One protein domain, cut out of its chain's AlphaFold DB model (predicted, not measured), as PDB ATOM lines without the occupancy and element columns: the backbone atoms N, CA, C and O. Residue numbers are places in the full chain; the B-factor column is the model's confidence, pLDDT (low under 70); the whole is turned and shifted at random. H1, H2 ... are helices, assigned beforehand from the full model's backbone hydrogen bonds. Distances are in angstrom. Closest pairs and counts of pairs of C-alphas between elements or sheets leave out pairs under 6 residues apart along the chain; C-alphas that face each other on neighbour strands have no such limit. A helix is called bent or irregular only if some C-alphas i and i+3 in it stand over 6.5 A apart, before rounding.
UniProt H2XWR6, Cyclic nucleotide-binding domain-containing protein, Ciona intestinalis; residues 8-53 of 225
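Overview. This is residues 8 to 53 of the 225 residues of the protein "Cyclic nucleotide-binding domain-containing protein" of Ciona intestinalis (UniProt H2XWR6). One long, straight helix, H2, makes the long arm of a lopsided L, and a much shorter helix, H1, makes the other arm, with a tight link at the corner where the end of H1 comes near the beginning of H2. The two arms spread away from that corner with open space between them. The printed part has 46 residues with two named helices, H1 then H2 along the chain, and no named strand; the class is all helix. The whole is extended, with a radius of gyration of the C-alphas of 16.5 A, and it spans 48 by 24 by 5 A, only just flat.

Arrangement. H2, residues 23 to 51, is the longest helix. H1, residues 8 to 17, is close to H2 but not clearly touching it, with 1 pair of C-alphas within 8 A. That closest pair is the C-alphas of Ser 17 and Ser 24, 7.5 A apart. The two helices run opposite ways at a steep tilt of 66 degrees, and their centres are 24.0 A apart. In H1 and H2 every O i to N i+4 pair is within hydrogen-bond range.

Along the chain. H2 has 29 residues and measures 41.6 A from C-alpha 23 at (73.730, 4.576, 37.386) to C-alpha 51 at (89.274, 28.093, 6.758). H1 has 10 residues and measures 14.1 A, beginning at C-alpha 8, at (87.332, -11.716, 24.849). Neither helix is bent.

Size, cuts and confidence. The two C-alphas farthest apart are those of Ser 20 and Gln 53, at 48.9 A. Residues 8 to 16, 19 to 24 and 29 to 53 stand free. The printed part has no cut, and the link from H1 to H2, 5 residues, is tight. The mean pLDDT of the printed part is 73.9; residues 8 to 25 and 50 to 53 are under 70.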
ATOM      1  N   ASN A   8      88.543 -11.180  24.233       60.38
ATOM      2  CA  ASN A   8      87.332 -11.716  24.849       60.38
ATOM      3  C   ASN A   8      87.218 -11.300  26.325       60.38
ATOM      4  O   ASN A   8      86.154 -10.863  26.741       60.38
ATOM      5  N   ASN A   9      88.328 -11.272  27.073       63.91
ATOM      6  CA  ASN A   9      88.340 -10.757  28.449       63.91
ATOM      7  C   ASN A   9      87.953  -9.270  28.549       63.91
ATOM      8  O   ASN A   9      87.309  -8.866  29.514       63.91
ATOM      9  N   TRP A  10      88.327  -8.442  27.569       57.78
ATOM     10  CA  TRP A  10      87.926  -7.030  27.534       57.78
ATOM     11  C   TRP A  10      86.444  -6.844  27.197       57.78
ATOM     12  O   TRP A  10      85.784  -5.996  27.795       57.78
ATOM     13  N   LEU A  11      85.911  -7.646  26.274       63.94
ATOM     14  CA  LEU A  11      84.487  -7.639  25.933       63.94
ATOM     15  C   LEU A  11      83.622  -8.177  27.077       63.94
ATOM     16  O   LEU A  11      82.555  -7.626  27.337       63.94
ATOM     17  N   ASP A  12      84.099  -9.180  27.810       63.09
ATOM     18  CA  ASP A  12      83.401  -9.728  28.972       63.09
ATOM     19  C   ASP A  12      83.446  -8.776  30.172       63.09
ATOM     20  O   ASP A  12      82.448  -8.641  30.871       63.09
ATOM     21  N   LEU A  13      84.534  -8.021  30.378       60.53
ATOM     22  CA  LEU A  13      84.570  -6.932  31.365       60.53
ATOM     23  C   LEU A  13      83.621  -5.780  30.995       60.53
ATOM     24  O   LEU A  13      82.979  -5.199  31.871       60.53
ATOM     25  N   PHE A  14      83.489  -5.476  29.703       61.56
ATOM     26  CA  PHE A  14      82.554  -4.466  29.207       61.56
ATOM     27  C   PHE A  14      81.089  -4.914  29.352       61.56
ATOM     28  O   PHE A  14      80.239  -4.130  29.778       61.56
ATOM     29  N   ASN A  15      80.800  -6.191  29.086       59.91
ATOM     30  CA  ASN A  15      79.472  -6.786  29.258       59.91
ATOM     31  C   ASN A  15      79.117  -7.063  30.731       59.91
ATOM     32  O   ASN A  15      77.950  -6.985  31.098       59.91
ATOM     33  N   MET A  16      80.096  -7.327  31.602       54.84
ATOM     34  CA  MET A  16      79.879  -7.444  33.050       54.84
ATOM     35  C   MET A  16      79.524  -6.078  33.659       54.84
ATOM     36  O   MET A  16      78.605  -5.991  34.474       54.84
ATOM     37  N   SER A  17      80.187  -5.004  33.206       56.06
ATOM     38  CA  SER A  17      79.915  -3.617  33.621       56.06
ATOM     39  C   SER A  17      78.520  -3.129  33.200       56.06
ATOM     40  O   SER A  17      77.883  -2.357  33.915       56.06
ATOM     41  N   SER A  18      77.988  -3.628  32.076       55.59
ATOM     42  CA  SER A  18      76.640  -3.270  31.611       55.59
ATOM     43  C   SER A  18      75.502  -3.920  32.417       55.59
ATOM     44  O   SER A  18      74.357  -3.485  32.299       55.59
ATOM     45  N   SER A  19      75.799  -4.920  33.259       55.69
ATOM     46  CA  SER A  19      74.788  -5.668  34.026       55.69
ATOM     47  C   SER A  19      74.460  -5.079  35.409       55.69
ATOM     48  O   SER A  19      73.438  -5.436  35.997       55.69
ATOM     49  N   SER A  20      75.271  -4.150  35.929       55.59
ATOM     50  CA  SER A  20      75.081  -3.557  37.261       55.59
ATOM     51  C   SER A  20      74.490  -2.144  37.200       55.59
ATOM     52  O   SER A  20      75.226  -1.163  37.082       55.59
ATOM     53  N   SER A  21      73.154  -2.117  37.305       60.41
ATOM     54  CA  SER A  21      72.232  -1.057  37.767       60.41
ATOM     55  C   SER A  21      72.365   0.370  37.205       60.41
ATOM     56  O   SER A  21      73.447   0.930  37.093       60.41
ATOM     57  N   GLU A  22      71.198   0.958  36.930       61.38
ATOM     58  CA  GLU A  22      70.821   2.240  36.295       61.38
ATOM     59  C   GLU A  22      71.761   3.467  36.384       61.38
ATOM     60  O   GLU A  22      71.661   4.360  35.544       61.38
ATOM     61  N   GLU A  23      72.712   3.519  37.312       61.25
ATOM     62  CA  GLU A  23      73.730   4.576  37.386       61.25
ATOM     63  C   GLU A  23      74.866   4.381  36.364       61.25
ATOM     64  O   GLU A  23      75.370   5.349  35.787       61.25
ATOM     65  N   SER A  24      75.226   3.132  36.050       64.94
ATOM     66  CA  SER A  24      76.296   2.816  35.091       64.94
ATOM     67  C   SER A  24      75.905   3.158  33.649       64.94
ATOM     68  O   SER A  24      76.748   3.574  32.854       64.94
ATOM     69  N   SER A  25      74.617   3.048  33.303       69.44
ATOM     70  CA  SER A  25      74.119   3.366  31.957       69.44
ATOM     71  C   SER A  25      74.186   4.867  31.669       69.44
ATOM     72  O   SER A  25      74.600   5.261  30.579       69.44
ATOM     73  N   MET A  26      73.875   5.713  32.657       74.00
ATOM     74  CA  MET A  26      74.046   7.161  32.545       74.00
ATOM     75  C   MET A  26      75.514   7.528  32.338       74.00
ATOM     76  O   MET A  26      75.820   8.284  31.419       74.00
ATOM     77  N   VAL A  27      76.432   6.978  33.136       80.88
ATOM     78  CA  VAL A  27      77.867   7.285  33.016       80.88
ATOM     79  C   VAL A  27      78.404   6.892  31.636       80.88
ATOM     80  O   VAL A  27      79.087   7.692  30.997       80.88
ATOM     81  N   VAL A  28      78.045   5.713  31.125       81.06
ATOM     82  CA  VAL A  28      78.453   5.262  29.782       81.06
ATOM     83  C   VAL A  28      77.881   6.170  28.683       81.06
ATOM     84  O   VAL A  28      78.595   6.518  27.741       81.06
ATOM     85  N   MET A  29      76.634   6.626  28.823       81.31
ATOM     86  CA  MET A  29      76.006   7.571  27.892       81.31
ATOM     87  C   MET A  29      76.681   8.950  27.909       81.31
ATOM     88  O   MET A  29      76.934   9.518  26.846       81.31
ATOM     89  N   TRP A  30      77.030   9.477  29.087       86.06
ATOM     90  CA  TRP A  30      77.739  10.755  29.219       86.06
ATOM     91  C   TRP A  30      79.158  10.688  28.655       86.06
ATOM     92  O   TRP A  30      79.571  11.596  27.937       86.06
ATOM     93  N   VAL A  31      79.886   9.598  28.901       89.00
ATOM     94  CA  VAL A  31      81.220   9.382  28.316       89.00
ATOM     95  C   VAL A  31      81.134   9.312  26.788       89.00
ATOM     96  O   VAL A  31      81.939   9.944  26.101       89.00
ATOM     97  N   GLY A  32      80.121   8.630  26.246       86.06
ATOM     98  CA  GLY A  32      79.853   8.602  24.807       86.06
ATOM     99  C   GLY A  32      79.515   9.981  24.231       86.06
ATOM    100  O   GLY A  32      80.071  10.369  23.205       86.06
ATOM    101  N   ALA A  33      78.661  10.754  24.904       90.44
ATOM    102  CA  ALA A  33      78.271  12.101  24.478       90.44
ATOM    103  C   ALA A  33      79.437  13.103  24.523       90.44
ATOM    104  O   ALA A  33      79.573  13.953  23.644       90.44
ATOM    105  N   ILE A  34      80.320  12.990  25.517       91.00
ATOM    106  CA  ILE A  34      81.529  13.817  25.609       91.00
ATOM    107  C   ILE A  34      82.515  13.436  24.500       91.00
ATOM    108  O   ILE A  34      83.091  14.319  23.866       91.00
ATOM    109  N   ALA A  35      82.677  12.142  24.208       91.94
ATOM    110  CA  ALA A  35      83.539  11.684  23.122       91.94
ATOM    111  C   ALA A  35      83.048  12.172  21.746       91.94
ATOM    112  O   ALA A  35      83.854  12.617  20.926       91.94
ATOM    113  N   THR A  36      81.734  12.158  21.496       89.56
ATOM    114  CA  THR A  36      81.162  12.671  20.241       89.56
ATOM    115  C   THR A  36      81.281  14.191  20.143       89.56
ATOM    116  O   THR A  36      81.671  14.693  19.088       89.56
ATOM    117  N   LEU A  37      81.058  14.932  21.234       94.38
ATOM    118  CA  LEU A  37      81.282  16.381  21.281       94.38
ATOM    119  C   LEU A  37      82.750  16.753  21.057       94.38
ATOM    120  O   LEU A  37      83.024  17.700  20.324       94.38
ATOM    121  N   LEU A  38      83.697  15.996  21.616       93.25
ATOM    122  CA  LEU A  38      85.126  16.198  21.370       93.25
ATOM    123  C   LEU A  38      85.494  15.944  19.905       93.25
ATOM    124  O   LEU A  38      86.257  16.718  19.334       93.25
ATOM    125  N   LEU A  39      84.928  14.921  19.258       93.19
ATOM    126  CA  LEU A  39      85.136  14.681  17.825       93.19
ATOM    127  C   LEU A  39      84.545  15.803  16.957       93.19
ATOM    128  O   LEU A  39      85.186  16.252  16.002       93.19
ATOM    129  N   VAL A  40      83.361  16.313  17.302       93.94
ATOM    130  CA  VAL A  40      82.761  17.469  16.618       93.94
ATOM    131  C   VAL A  40      83.601  18.727  16.846       93.94
ATOM    132  O   VAL A  40      83.876  19.458  15.900       93.94
ATOM    133  N   PHE A  41      84.101  18.953  18.060       92.25
ATOM    134  CA  PHE A  41      84.986  20.074  18.364       92.25
ATOM    135  C   PHE A  41      86.320  19.977  17.614       92.25
ATOM    136  O   PHE A  41      86.788  20.976  17.082       92.25
ATOM    137  N   LEU A  42      86.915  18.787  17.496       92.25
ATOM    138  CA  LEU A  42      88.149  18.567  16.735       92.25
ATOM    139  C   LEU A  42      87.948  18.771  15.230       92.25
ATOM    140  O   LEU A  42      88.786  19.396  14.580       92.25
ATOM    141  N   THR A  43      86.835  18.289  14.670       87.75
ATOM    142  CA  THR A  43      86.501  18.513  13.252       87.75
ATOM    143  C   THR A  43      86.174  19.978  12.976       87.75
ATOM    144  O   THR A  43      86.631  20.520  11.973       87.75
ATOM    145  N   PHE A  44      85.481  20.656  13.893       88.88
ATOM    146  CA  PHE A  44      85.218  22.091  13.832       88.88
ATOM    147  C   PHE A  44      86.501  22.911  13.984       88.88
ATOM    148  O   PHE A  44      86.732  23.817  13.195       88.88
ATOM    149  N   ALA A  45      87.387  22.563  14.916       86.69
ATOM    150  CA  ALA A  45      88.690  23.200  15.082       86.69
ATOM    151  C   ALA A  45      89.579  22.983  13.853       86.69
ATOM    152  O   ALA A  45      90.234  23.921  13.414       86.69
ATOM    153  N   TYR A  46      89.569  21.793  13.247       86.94
ATOM    154  CA  TYR A  46      90.248  21.526  11.977       86.94
ATOM    155  C   TYR A  46      89.640  22.336  10.826       86.94
ATOM    156  O   TYR A  46      90.368  22.925  10.028       86.94
ATOM    157  N   PHE A  47      88.311  22.439  10.761       82.88
ATOM    158  CA  PHE A  47      87.608  23.253   9.771       82.88
ATOM    159  C   PHE A  47      87.912  24.747   9.948       82.88
ATOM    160  O   PHE A  47      88.204  25.436   8.976       82.88
ATOM    161  N   PHE A  48      87.959  25.242  11.184       76.25
ATOM    162  CA  PHE A  48      88.371  26.606  11.499       76.25
ATOM    163  C   PHE A  48      89.855  26.826  11.222       76.25
ATOM    164  O   PHE A  48      90.203  27.857  10.668       76.25
ATOM    165  N   LYS A  49      90.743  25.865  11.498       74.75
ATOM    166  CA  LYS A  49      92.166  25.989  11.152       74.75
ATOM    167  C   LYS A  49      92.395  25.992   9.640       74.75
ATOM    168  O   LYS A  49      93.263  26.716   9.171       74.75
ATOM    169  N   THR A  50      91.623  25.219   8.877       67.62
ATOM    170  CA  THR A  50      91.724  25.154   7.407       67.62
ATOM    171  C   THR A  50      91.038  26.332   6.709       67.62
ATOM    172  O   THR A  50      91.519  26.772   5.671       67.62
ATOM    173  N   LYS A  51      89.963  26.895   7.279       60.00
ATOM    174  CA  LYS A  51      89.274  28.093   6.758       60.00
ATOM    175  C   LYS A  51      89.871  29.418   7.246       60.00
ATOM    176  O   LYS A  51      89.797  30.394   6.508       60.00
ATOM    177  N   MET A  52      90.457  29.463   8.447       52.50
ATOM    178  CA  MET A  52      91.169  30.634   8.996       52.50
ATOM    179  C   MET A  52      92.671  30.632   8.701       52.50
ATOM    180  O   MET A  52      93.348  31.614   8.995       52.50
ATOM    181  N   GLN A  53      93.193  29.605   8.026       49.88
ATOM    182  CA  GLN A  53      94.333  29.807   7.135       49.88
ATOM    183  C   GLN A  53      93.847  30.610   5.923       49.88
ATOM    184  O   GLN A  53      93.770  30.126   4.796       49.88
TER     185      GLN A  53